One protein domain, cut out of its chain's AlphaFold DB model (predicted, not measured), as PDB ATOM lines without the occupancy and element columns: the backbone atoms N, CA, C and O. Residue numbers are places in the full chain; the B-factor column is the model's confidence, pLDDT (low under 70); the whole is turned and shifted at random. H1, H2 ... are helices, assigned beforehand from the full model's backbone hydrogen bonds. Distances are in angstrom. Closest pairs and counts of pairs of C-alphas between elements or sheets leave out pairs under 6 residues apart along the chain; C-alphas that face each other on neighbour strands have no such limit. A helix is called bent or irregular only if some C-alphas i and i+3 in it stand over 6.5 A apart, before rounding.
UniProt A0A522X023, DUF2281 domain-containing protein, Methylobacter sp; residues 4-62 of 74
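Overview. This is residues 4 to 62 of the 74 residues of the protein "DUF2281 domain-containing protein" of Methylobacter sp (UniProt A0A522X023). Picture an open, drawn-out chain of helices in the shape of an L: the long H2 and the short H3 beyond its end make one limb, and H4 turns off at the far end as the other. H1 folds back near the beginning of H2, and the chain gathers round no common core. The printed part has 59 residues with four named helices, H1, H2, H3 and H4 in that order, and no named strand; its class is all helix. The whole is extended, with a radius of gyration of the C-alphas of 19.6 A and spans of 52 by 26 by 18 A.

Arrangement. Start at H1, residues 4 to 11, and go on through a tight link to H2, residues 16 to 34. H1 and H2 only just touch, with 3 pairs of C-alphas within 8 A, and H2 does so with residues 18 to 22 alone. Their closest C-alphas are those of Ala 11 and Ala 19, 5.1 A apart. The two run opposite ways at a shallow tilt of 30 degrees and form a helical hairpin. Past H2 a tight link leads to H3, residues 38 to 42, which is apart from H2. After another tight link look for H4, residues 46 to 60, which is close to H3 but not clearly touching it: their closest C-alphas, those of Leu 42 and Asn 48, are 5.8 A apart. H1 is apart from H3 and H4, and H2 is apart from H4. In H1, H2, H3 and H4 every backbone O i to N i+4 pair is within hydrogen-bond range.

Along the chain. Find C-alpha 4 at (124.253, 190.955, 335.162), where H1 begins; it runs 10.3 A to C-alpha 11. H2, the longest helix with 19 residues, starts at C-alpha 16 at (121.254, 177.924, 346.990) and covers 26.7 A to C-alpha 34. H3 takes five residues, 38 to 42. H4 covers 21.2 A from C-alpha 46 to C-alpha 60 at (101.673, 182.312, 302.435). No helix is bent.

Size, cuts and confidence. The two C-alphas farthest apart are those of Ala 13 and Ala 61, at 53.2 A. Two stretches stand free: residues 27 to 38, of which 27 to 34 belong to H2, and residues 54 to 62, of which 54 to 60 belong to H4. The printed part has no cut, and no link is long. The mean pLDDT of the printed part is 75.3, and the model's confidence is low, under 70, at residues 30 to 43.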
ATOM      1  N   ALA A   4     123.468 191.925 334.395       74.31
ATOM      2  CA  ALA A   4     124.253 190.955 335.162       74.31
ATOM      3  C   ALA A   4     124.363 191.346 336.646       74.31
ATOM      4  O   ALA A   4     124.196 190.504 337.523       74.31
ATOM      5  N   GLU A   5     124.557 192.633 336.941       77.44
ATOM      6  CA  GLU A   5     124.558 193.176 338.302       77.44
ATOM      7  C   GLU A   5     123.189 193.008 338.973       77.44
ATOM      8  O   GLU A   5     123.119 192.652 340.148       77.44
ATOM      9  N   LEU A   6     122.090 193.204 338.235       79.88
ATOM     10  CA  LEU A   6     120.733 192.982 338.747       79.88
ATOM     11  C   LEU A   6     120.480 191.504 339.073       79.88
ATOM     12  O   LEU A   6     119.915 191.201 340.125       79.88
ATOM     13  N   ILE A   7     120.907 190.593 338.194       79.94
ATOM     14  CA  ILE A   7     120.776 189.148 338.410       79.94
ATOM     15  C   ILE A   7     121.611 188.719 339.615       79.94
ATOM     16  O   ILE A   7     121.096 188.022 340.483       79.94
ATOM     17  N   TYR A   8     122.850 189.201 339.731       80.12
ATOM     18  CA  TYR A   8     123.713 188.915 340.873       80.12
ATOM     19  C   TYR A   8     123.095 189.375 342.200       80.12
ATOM     20  O   TYR A   8     123.047 188.607 343.159       80.12
ATOM     21  N   GLN A   9     122.576 190.607 342.261       81.38
ATOM     22  CA  GLN A   9     121.945 191.134 343.476       81.38
ATOM     23  C   GLN A   9     120.703 190.335 343.880       81.38
ATOM     24  O   GLN A   9     120.478 190.114 345.068       81.38
ATOM     25  N   LYS A  10     119.914 189.874 342.902       77.62
ATOM     26  CA  LYS A  10     118.744 189.030 343.166       77.62
ATOM     27  C   LYS A  10     119.137 187.617 343.593       77.62
ATOM     28  O   LYS A  10     118.629 187.149 344.601       77.62
ATOM     29  N   ALA A  11     120.064 186.974 342.887       79.00
ATOM     30  CA  ALA A  11     120.498 185.606 343.171       79.00
ATOM     31  C   ALA A  11     121.216 185.481 344.523       79.00
ATOM     32  O   ALA A  11     121.038 184.494 345.226       79.00
ATOM     33  N   LYS A  12     121.974 186.507 344.934       83.06
ATOM     34  CA  LYS A  12     122.670 186.533 346.230       83.06
ATOM     35  C   LYS A  12     121.721 186.474 347.434       83.06
ATOM     36  O   LYS A  12     122.135 186.053 348.510       83.06
ATOM     37  N   ALA A  13     120.483 186.938 347.275       83.88
ATOM     38  CA  ALA A  13     119.487 186.953 348.341       83.88
ATOM     39  C   ALA A  13     118.655 185.659 348.417       83.88
ATOM     40  O   ALA A  13     117.804 185.553 349.299       83.88
ATOM     41  N   LEU A  14     118.876 184.704 347.507       83.81
ATOM     42  CA  LEU A  14     118.103 183.469 347.414       83.81
ATOM     43  C   LEU A  14     118.826 182.283 348.079       83.81
ATOM     44  O   LEU A  14     120.059 182.250 348.120       83.81
ATOM     45  N   PRO A  15     118.073 181.284 348.574       90.25
ATOM     46  CA  PRO A  15     118.577 179.946 348.859       90.25
ATOM     47  C   PRO A  15     119.347 179.347 347.677       90.25
ATOM     48  O   PRO A  15     119.031 179.589 346.513       90.25
ATOM     49  N   GLU A  16     120.335 178.505 347.980       84.81
ATOM     50  CA  GLU A  16     121.254 177.924 346.990       84.81
ATOM     51  C   GLU A  16     120.540 177.207 345.832       84.81
ATOM     52  O   GLU A  16     120.944 177.349 344.680       84.81
ATOM     53  N   VAL A  17     119.449 176.493 346.125       86.25
ATOM     54  CA  VAL A  17     118.648 175.770 345.123       86.25
ATOM     55  C   VAL A  17     118.043 176.734 344.100       86.25
ATOM     56  O   VAL A  17     118.186 176.542 342.899       86.25
ATOM     57  N   GLU A  18     117.437 177.818 344.571       76.50
ATOM     58  CA  GLU A  18     116.787 178.823 343.724       76.50
ATOM     59  C   GLU A  18     117.825 179.649 342.943       76.50
ATOM     60  O   GLU A  18     117.620 180.008 341.784       76.50
ATOM     61  N   ALA A  19     118.991 179.910 343.543       81.31
ATOM     62  CA  ALA A  19     120.109 180.540 342.848       81.31
ATOM     63  C   ALA A  19     120.663 179.648 341.721       81.31
ATOM     64  O   ALA A  19     121.062 180.158 340.671       81.31
ATOM     65  N   ARG A  20     120.663 178.322 341.917       81.56
ATOM     66  CA  ARG A  20     121.094 177.352 340.906       81.56
ATOM     67  C   ARG A  20     120.168 177.343 339.694       81.56
ATOM     68  O   ARG A  20     120.662 177.420 338.577       81.56
ATOM     69  N   GLU A  21     118.855 177.369 339.909       79.25
ATOM     70  CA  GLU A  21     117.865 177.432 338.822       79.25
ATOM     71  C   GLU A  21     118.050 178.669 337.927       79.25
ATOM     72  O   GLU A  21     117.925 178.593 336.703       79.25
ATOM     73  N   ILE A  22     118.401 179.817 338.518       83.44
ATOM     74  CA  ILE A  22     118.682 181.046 337.761       83.44
ATOM     75  C   ILE A  22     119.938 180.888 336.895       83.44
ATOM     76  O   ILE A  22     119.951 181.351 335.753       83.44
ATOM     77  N   LEU A  23     120.989 180.249 337.418       81.56
ATOM     78  CA  LEU A  23     122.221 180.000 336.665       81.56
ATOM     79  C   LEU A  23     121.983 179.025 335.507       81.56
ATOM     80  O   LEU A  23     122.409 179.313 334.388       81.56
ATOM     81  N   ASP A  24     121.236 177.948 335.744       80.06
ATOM     82  CA  ASP A  24     120.879 176.967 334.715       80.06
ATOM     83  C   ASP A  24     120.036 177.621 333.602       80.06
ATOM     84  O   ASP A  24     120.250 177.394 332.407       80.06
ATOM     85  N   PHE A  25     119.116 178.522 333.966       80.94
ATOM     86  CA  PHE A  25     118.348 179.298 332.993       80.94
ATOM     87  C   PHE A  25     119.225 180.265 332.183       80.94
ATOM     88  O   PHE A  25     119.031 180.422 330.975       80.94
ATOM     89  N   MET A  26     120.212 180.908 332.810       79.81
ATOM     90  CA  MET A  26     121.164 181.757 332.091       79.81
ATOM     91  C   MET A  26     122.023 180.961 331.105       79.81
ATOM     92  O   MET A  26     122.240 181.425 329.986       79.81
ATOM     93  N   GLU A  27     122.464 179.762 331.481       78.06
ATOM     94  CA  GLU A  27     123.204 178.857 330.598       78.06
ATOM     95  C   GLU A  27     122.343 178.394 329.412       78.06
ATOM     96  O   GLU A  27     122.800 178.383 328.263       78.06
ATOM     97  N   PHE A  28     121.057 178.116 329.645       76.38
ATOM     98  CA  PHE A  28     120.095 177.853 328.574       76.38
ATOM     99  C   PHE A  28     119.949 179.043 327.609       76.38
ATOM    100  O   PHE A  28     119.939 178.879 326.388       76.38
ATOM    101  N   LEU A  29     119.864 180.271 328.126       72.69
ATOM    102  CA  LEU A  29     119.788 181.462 327.277       72.69
ATOM    103  C   LEU A  29     121.082 181.696 326.491       72.69
ATOM    104  O   LEU A  29     121.026 182.070 325.317       72.69
ATOM    105  N   GLU A  30     122.245 181.455 327.096       68.50
ATOM    106  CA  GLU A  30     123.526 181.532 326.393       68.50
ATOM    107  C   GLU A  30     123.642 180.477 325.295       68.50
ATOM    108  O   GLU A  30     124.066 180.805 324.189       68.50
ATOM    109  N   THR A  31     123.230 179.237 325.553       66.94
ATOM    110  CA  THR A  31     123.236 178.174 324.538       66.94
ATOM    111  C   THR A  31     122.262 178.470 323.403       66.94
ATOM    112  O   THR A  31     122.621 178.288 322.242       66.94
ATOM    113  N   LYS A  32     121.081 179.037 323.679       64.56
ATOM    114  CA  LYS A  32     120.161 179.517 322.630       64.56
ATOM    115  C   LYS A  32     120.685 180.726 321.857       64.56
ATOM    116  O   LYS A  32     120.349 180.882 320.690       64.56
ATOM    117  N   ARG A  33     121.509 181.569 322.480       61.47
ATOM    118  CA  ARG A  33     122.150 182.720 321.827       61.47
ATOM    119  C   ARG A  33     123.388 182.329 321.008       61.47
ATOM    120  O   ARG A  33     123.691 183.008 320.033       61.47
ATOM    121  N   ARG A  34     124.112 181.282 321.423       56.84
ATOM    122  CA  ARG A  34     125.296 180.729 320.735       56.84
ATOM    123  C   ARG A  34     124.953 179.671 319.695       56.84
ATOM    124  O   ARG A  34     125.775 179.423 318.820       56.84
ATOM    125  N   GLY A  35     123.775 179.060 319.780       56.03
ATOM    126  CA  GLY A  35     123.199 178.342 318.658       56.03
ATOM    127  C   GLY A  35     123.004 179.350 317.539       56.03
ATOM    128  O   GLY A  35     122.113 180.195 317.620       56.03
ATOM    129  N   GLU A  36     123.876 179.308 316.533       55.16
ATOM    130  CA  GLU A  36     123.587 179.908 315.239       55.16
ATOM    131  C   GLU A  36     122.137 179.565 314.921       55.16
ATOM    132  O   GLU A  36     121.752 178.397 314.960       55.16
ATOM    133  N   SER A  37     121.312 180.595 314.726       63.16
ATOM    134  CA  SER A  37     119.935 180.433 314.271       63.16
ATOM    135  C   SER A  37     119.953 179.347 313.194       63.16
ATOM    136  O   SER A  37     120.696 179.488 312.229       63.16
ATOM    137  N   GLU A  38     119.243 178.230 313.366       61.62
ATOM    138  CA  GLU A  38     119.267 177.136 312.376       61.62
ATOM    139  C   GLU A  38     118.924 177.684 310.985       61.62
ATOM    140  O   GLU A  38     119.508 177.304 309.977       61.62
ATOM    141  N   THR A  39     118.072 178.708 310.952       60.56
ATOM    142  CA  THR A  39     117.852 179.588 309.805       60.56
ATOM    143  C   THR A  39     119.120 180.281 309.294       60.56
ATOM    144  O   THR A  39     119.363 180.252 308.100       60.56
ATOM    145  N   ALA A  40     119.942 180.899 310.143       64.88
ATOM    146  CA  ALA A  40     121.229 181.473 309.745       64.88
ATOM    147  C   ALA A  40     122.202 180.430 309.172       64.88
ATOM    148  O   ALA A  40     122.842 180.736 308.173       64.88
ATOM    149  N   TYR A  41     122.269 179.219 309.735       66.06
ATOM    150  CA  TYR A  41     123.045 178.107 309.167       66.06
ATOM    151  C   TYR A  41     122.511 177.698 307.784       66.06
ATOM    152  O   TYR A  41     123.253 177.674 306.803       66.06
ATOM    153  N   LEU A  42     121.197 177.486 307.660       61.78
ATOM    154  CA  LEU A  42     120.542 177.144 306.391       61.78
ATOM    155  C   LEU A  42     120.658 178.254 305.335       61.78
ATOM    156  O   LEU A  42     120.634 177.970 304.140       61.78
ATOM    157  N   LEU A  43     120.794 179.515 305.745       67.00
ATOM    158  CA  LEU A  43     120.967 180.657 304.846       67.00
ATOM    159  C   LEU A  43     122.416 180.842 304.359       67.00
ATOM    160  O   LEU A  43     122.625 181.650 303.453       67.00
ATOM    161  N   GLN A  44     123.402 180.112 304.905       73.38
ATOM    162  CA  GLN A  44     124.792 180.167 304.423       73.38
ATOM    163  C   GLN A  44     124.915 179.635 302.990       73.38
ATOM    164  O   GLN A  44     125.679 180.172 302.186       73.38
ATOM    165  N   GLU A  45     124.129 178.613 302.641       75.38
ATOM    166  CA  GLU A  45     124.088 178.075 301.285       75.38
ATOM    167  C   GLU A  45     122.995 178.761 300.446       75.38
ATOM    168  O   GLU A  45     121.802 178.672 300.765       75.38
ATOM    169  N   PRO A  46     123.339 179.380 299.301       75.44
ATOM    170  CA  PRO A  46     122.376 180.123 298.489       75.44
ATOM    171  C   PRO A  46     121.262 179.239 297.903       75.44
ATOM    172  O   PRO A  46     120.175 179.737 297.606       75.44
ATOM    173  N   ALA A  47     121.500 177.934 297.746       74.94
ATOM    174  CA  ALA A  47     120.479 176.976 297.323       74.94
ATOM    175  C   ALA A  47     119.417 176.743 298.414       74.94
ATOM    176  O   ALA A  47     118.220 176.728 298.121       74.94
ATOM    177  N   ASN A  48     119.844 176.629 299.672       74.19
ATOM    178  CA  ASN A  48     118.962 176.411 300.817       74.19
ATOM    179  C   ASN A  48     118.167 177.678 301.145       74.19
ATOM    180  O   ASN A  48     116.960 177.600 301.367       74.19
ATOM    181  N   ALA A  49     118.789 178.854 301.026       73.25
ATOM    182  CA  ALA A  49     118.093 180.132 301.149       73.25
ATOM    183  C   ALA A  49     116.949 180.289 300.132       73.25
ATOM    184  O   ALA A  49     115.836 180.675 300.495       73.25
ATOM    185  N   ARG A  50     117.187 179.936 298.861       76.69
ATOM    186  CA  ARG A  50     116.150 179.966 297.814       76.69
ATOM    187  C   ARG A  50     115.007 178.998 298.111       76.69
ATOM    188  O   ARG A  50     113.847 179.372 297.954       76.69
ATOM    189  N   ARG A  51     115.320 177.779 298.559       78.00
ATOM    190  CA  ARG A  51     114.312 176.775 298.941       78.00
ATOM    191  C   ARG A  51     113.458 177.244 300.115       78.00
ATOM    192  O   ARG A  51     112.239 177.120 300.058       78.00
ATOM    193  N   LEU A  52     114.081 177.829 301.137       78.81
ATOM    194  CA  LEU A  52     113.385 178.342 302.314       78.81
ATOM    195  C   LEU A  52     112.423 179.485 301.952       78.81
ATOM    196  O   LEU A  52     111.283 179.506 302.413       78.81
ATOM    197  N   LEU A  53     112.856 180.408 301.086       81.31
ATOM    198  CA  LEU A  53     112.013 181.508 300.607       81.31
ATOM    199  C   LEU A  53     110.836 181.000 299.766       81.31
ATOM    200  O   LEU A  53     109.703 181.412 300.004       81.31
ATOM    201  N   ALA A  54     111.073 180.051 298.856       78.88
ATOM    202  CA  ALA A  54     110.009 179.437 298.063       78.88
ATOM    203  C   ALA A  54     108.990 178.684 298.941       78.88
ATOM    204  O   ALA A  54     107.783 178.779 298.719       78.88
ATOM    205  N   ALA A  55     109.455 177.974 299.976       79.25
ATOM    206  CA  ALA A  55     108.580 177.323 300.948       79.25
ATOM    207  C   ALA A  55     107.732 178.347 301.722       79.25
ATOM    208  O   ALA A  55     106.521 178.172 301.852       79.25
ATOM    209  N   ALA A  56     108.333 179.456 302.166       79.06
ATOM    210  CA  ALA A  56     107.616 180.529 302.854       79.06
ATOM    211  C   ALA A  56     106.549 181.195 301.962       79.06
ATOM    212  O   ALA A  56     105.447 181.492 302.428       79.06
ATOM    213  N   GLU A  57     106.844 181.408 300.677       79.31
ATOM    214  CA  GLU A  57     105.883 181.929 299.697       79.31
ATOM    215  C   GLU A  57     104.728 180.957 299.444       79.31
ATOM    216  O   GLU A  57     103.571 181.375 299.381       79.31
ATOM    217  N   ASN A  58     105.015 179.659 299.354       78.94
ATOM    218  CA  ASN A  58     103.993 178.631 299.181       78.94
ATOM    219  C   ASN A  58     103.059 178.537 300.390       78.94
ATOM    220  O   ASN A  58     101.843 178.548 300.205       78.94
ATOM    221  N   ILE A  59     103.596 178.577 301.612       78.31
ATOM    222  CA  ILE A  59     102.792 178.627 302.842       78.31
ATOM    223  C   ILE A  59     101.905 179.880 302.861       78.31
ATOM    224  O   ILE A  59     100.707 179.782 303.123       78.31
ATOM    225  N   ARG A  60     102.452 181.059 302.524       78.19
ATOM    226  CA  ARG A  60     101.673 182.312 302.435       78.19
ATOM    227  C   ARG A  60     100.566 182.253 301.385       78.19
ATOM    228  O   ARG A  60      99.519 182.861 301.576       78.19
ATOM    229  N   ALA A  61     100.790 181.527 300.294       82.75
ATOM    230  CA  ALA A  61      99.800 181.294 299.249       82.75
ATOM    231  C   ALA A  61      98.798 180.171 299.592       82.75
ATOM    232  O   ALA A  61      97.978 179.824 298.745       82.75
ATOM    233  N   GLY A  62      98.870 179.579 300.793       79.44
ATOM    234  CA  GLY A  62      98.017 178.460 301.209       79.44
ATOM    235  C   GLY A  62      98.339 177.135 300.511       79.44
ATOM    236  O   GLY A  62      97.548 176.200 300.569       79.44
TER     237      GLY A  62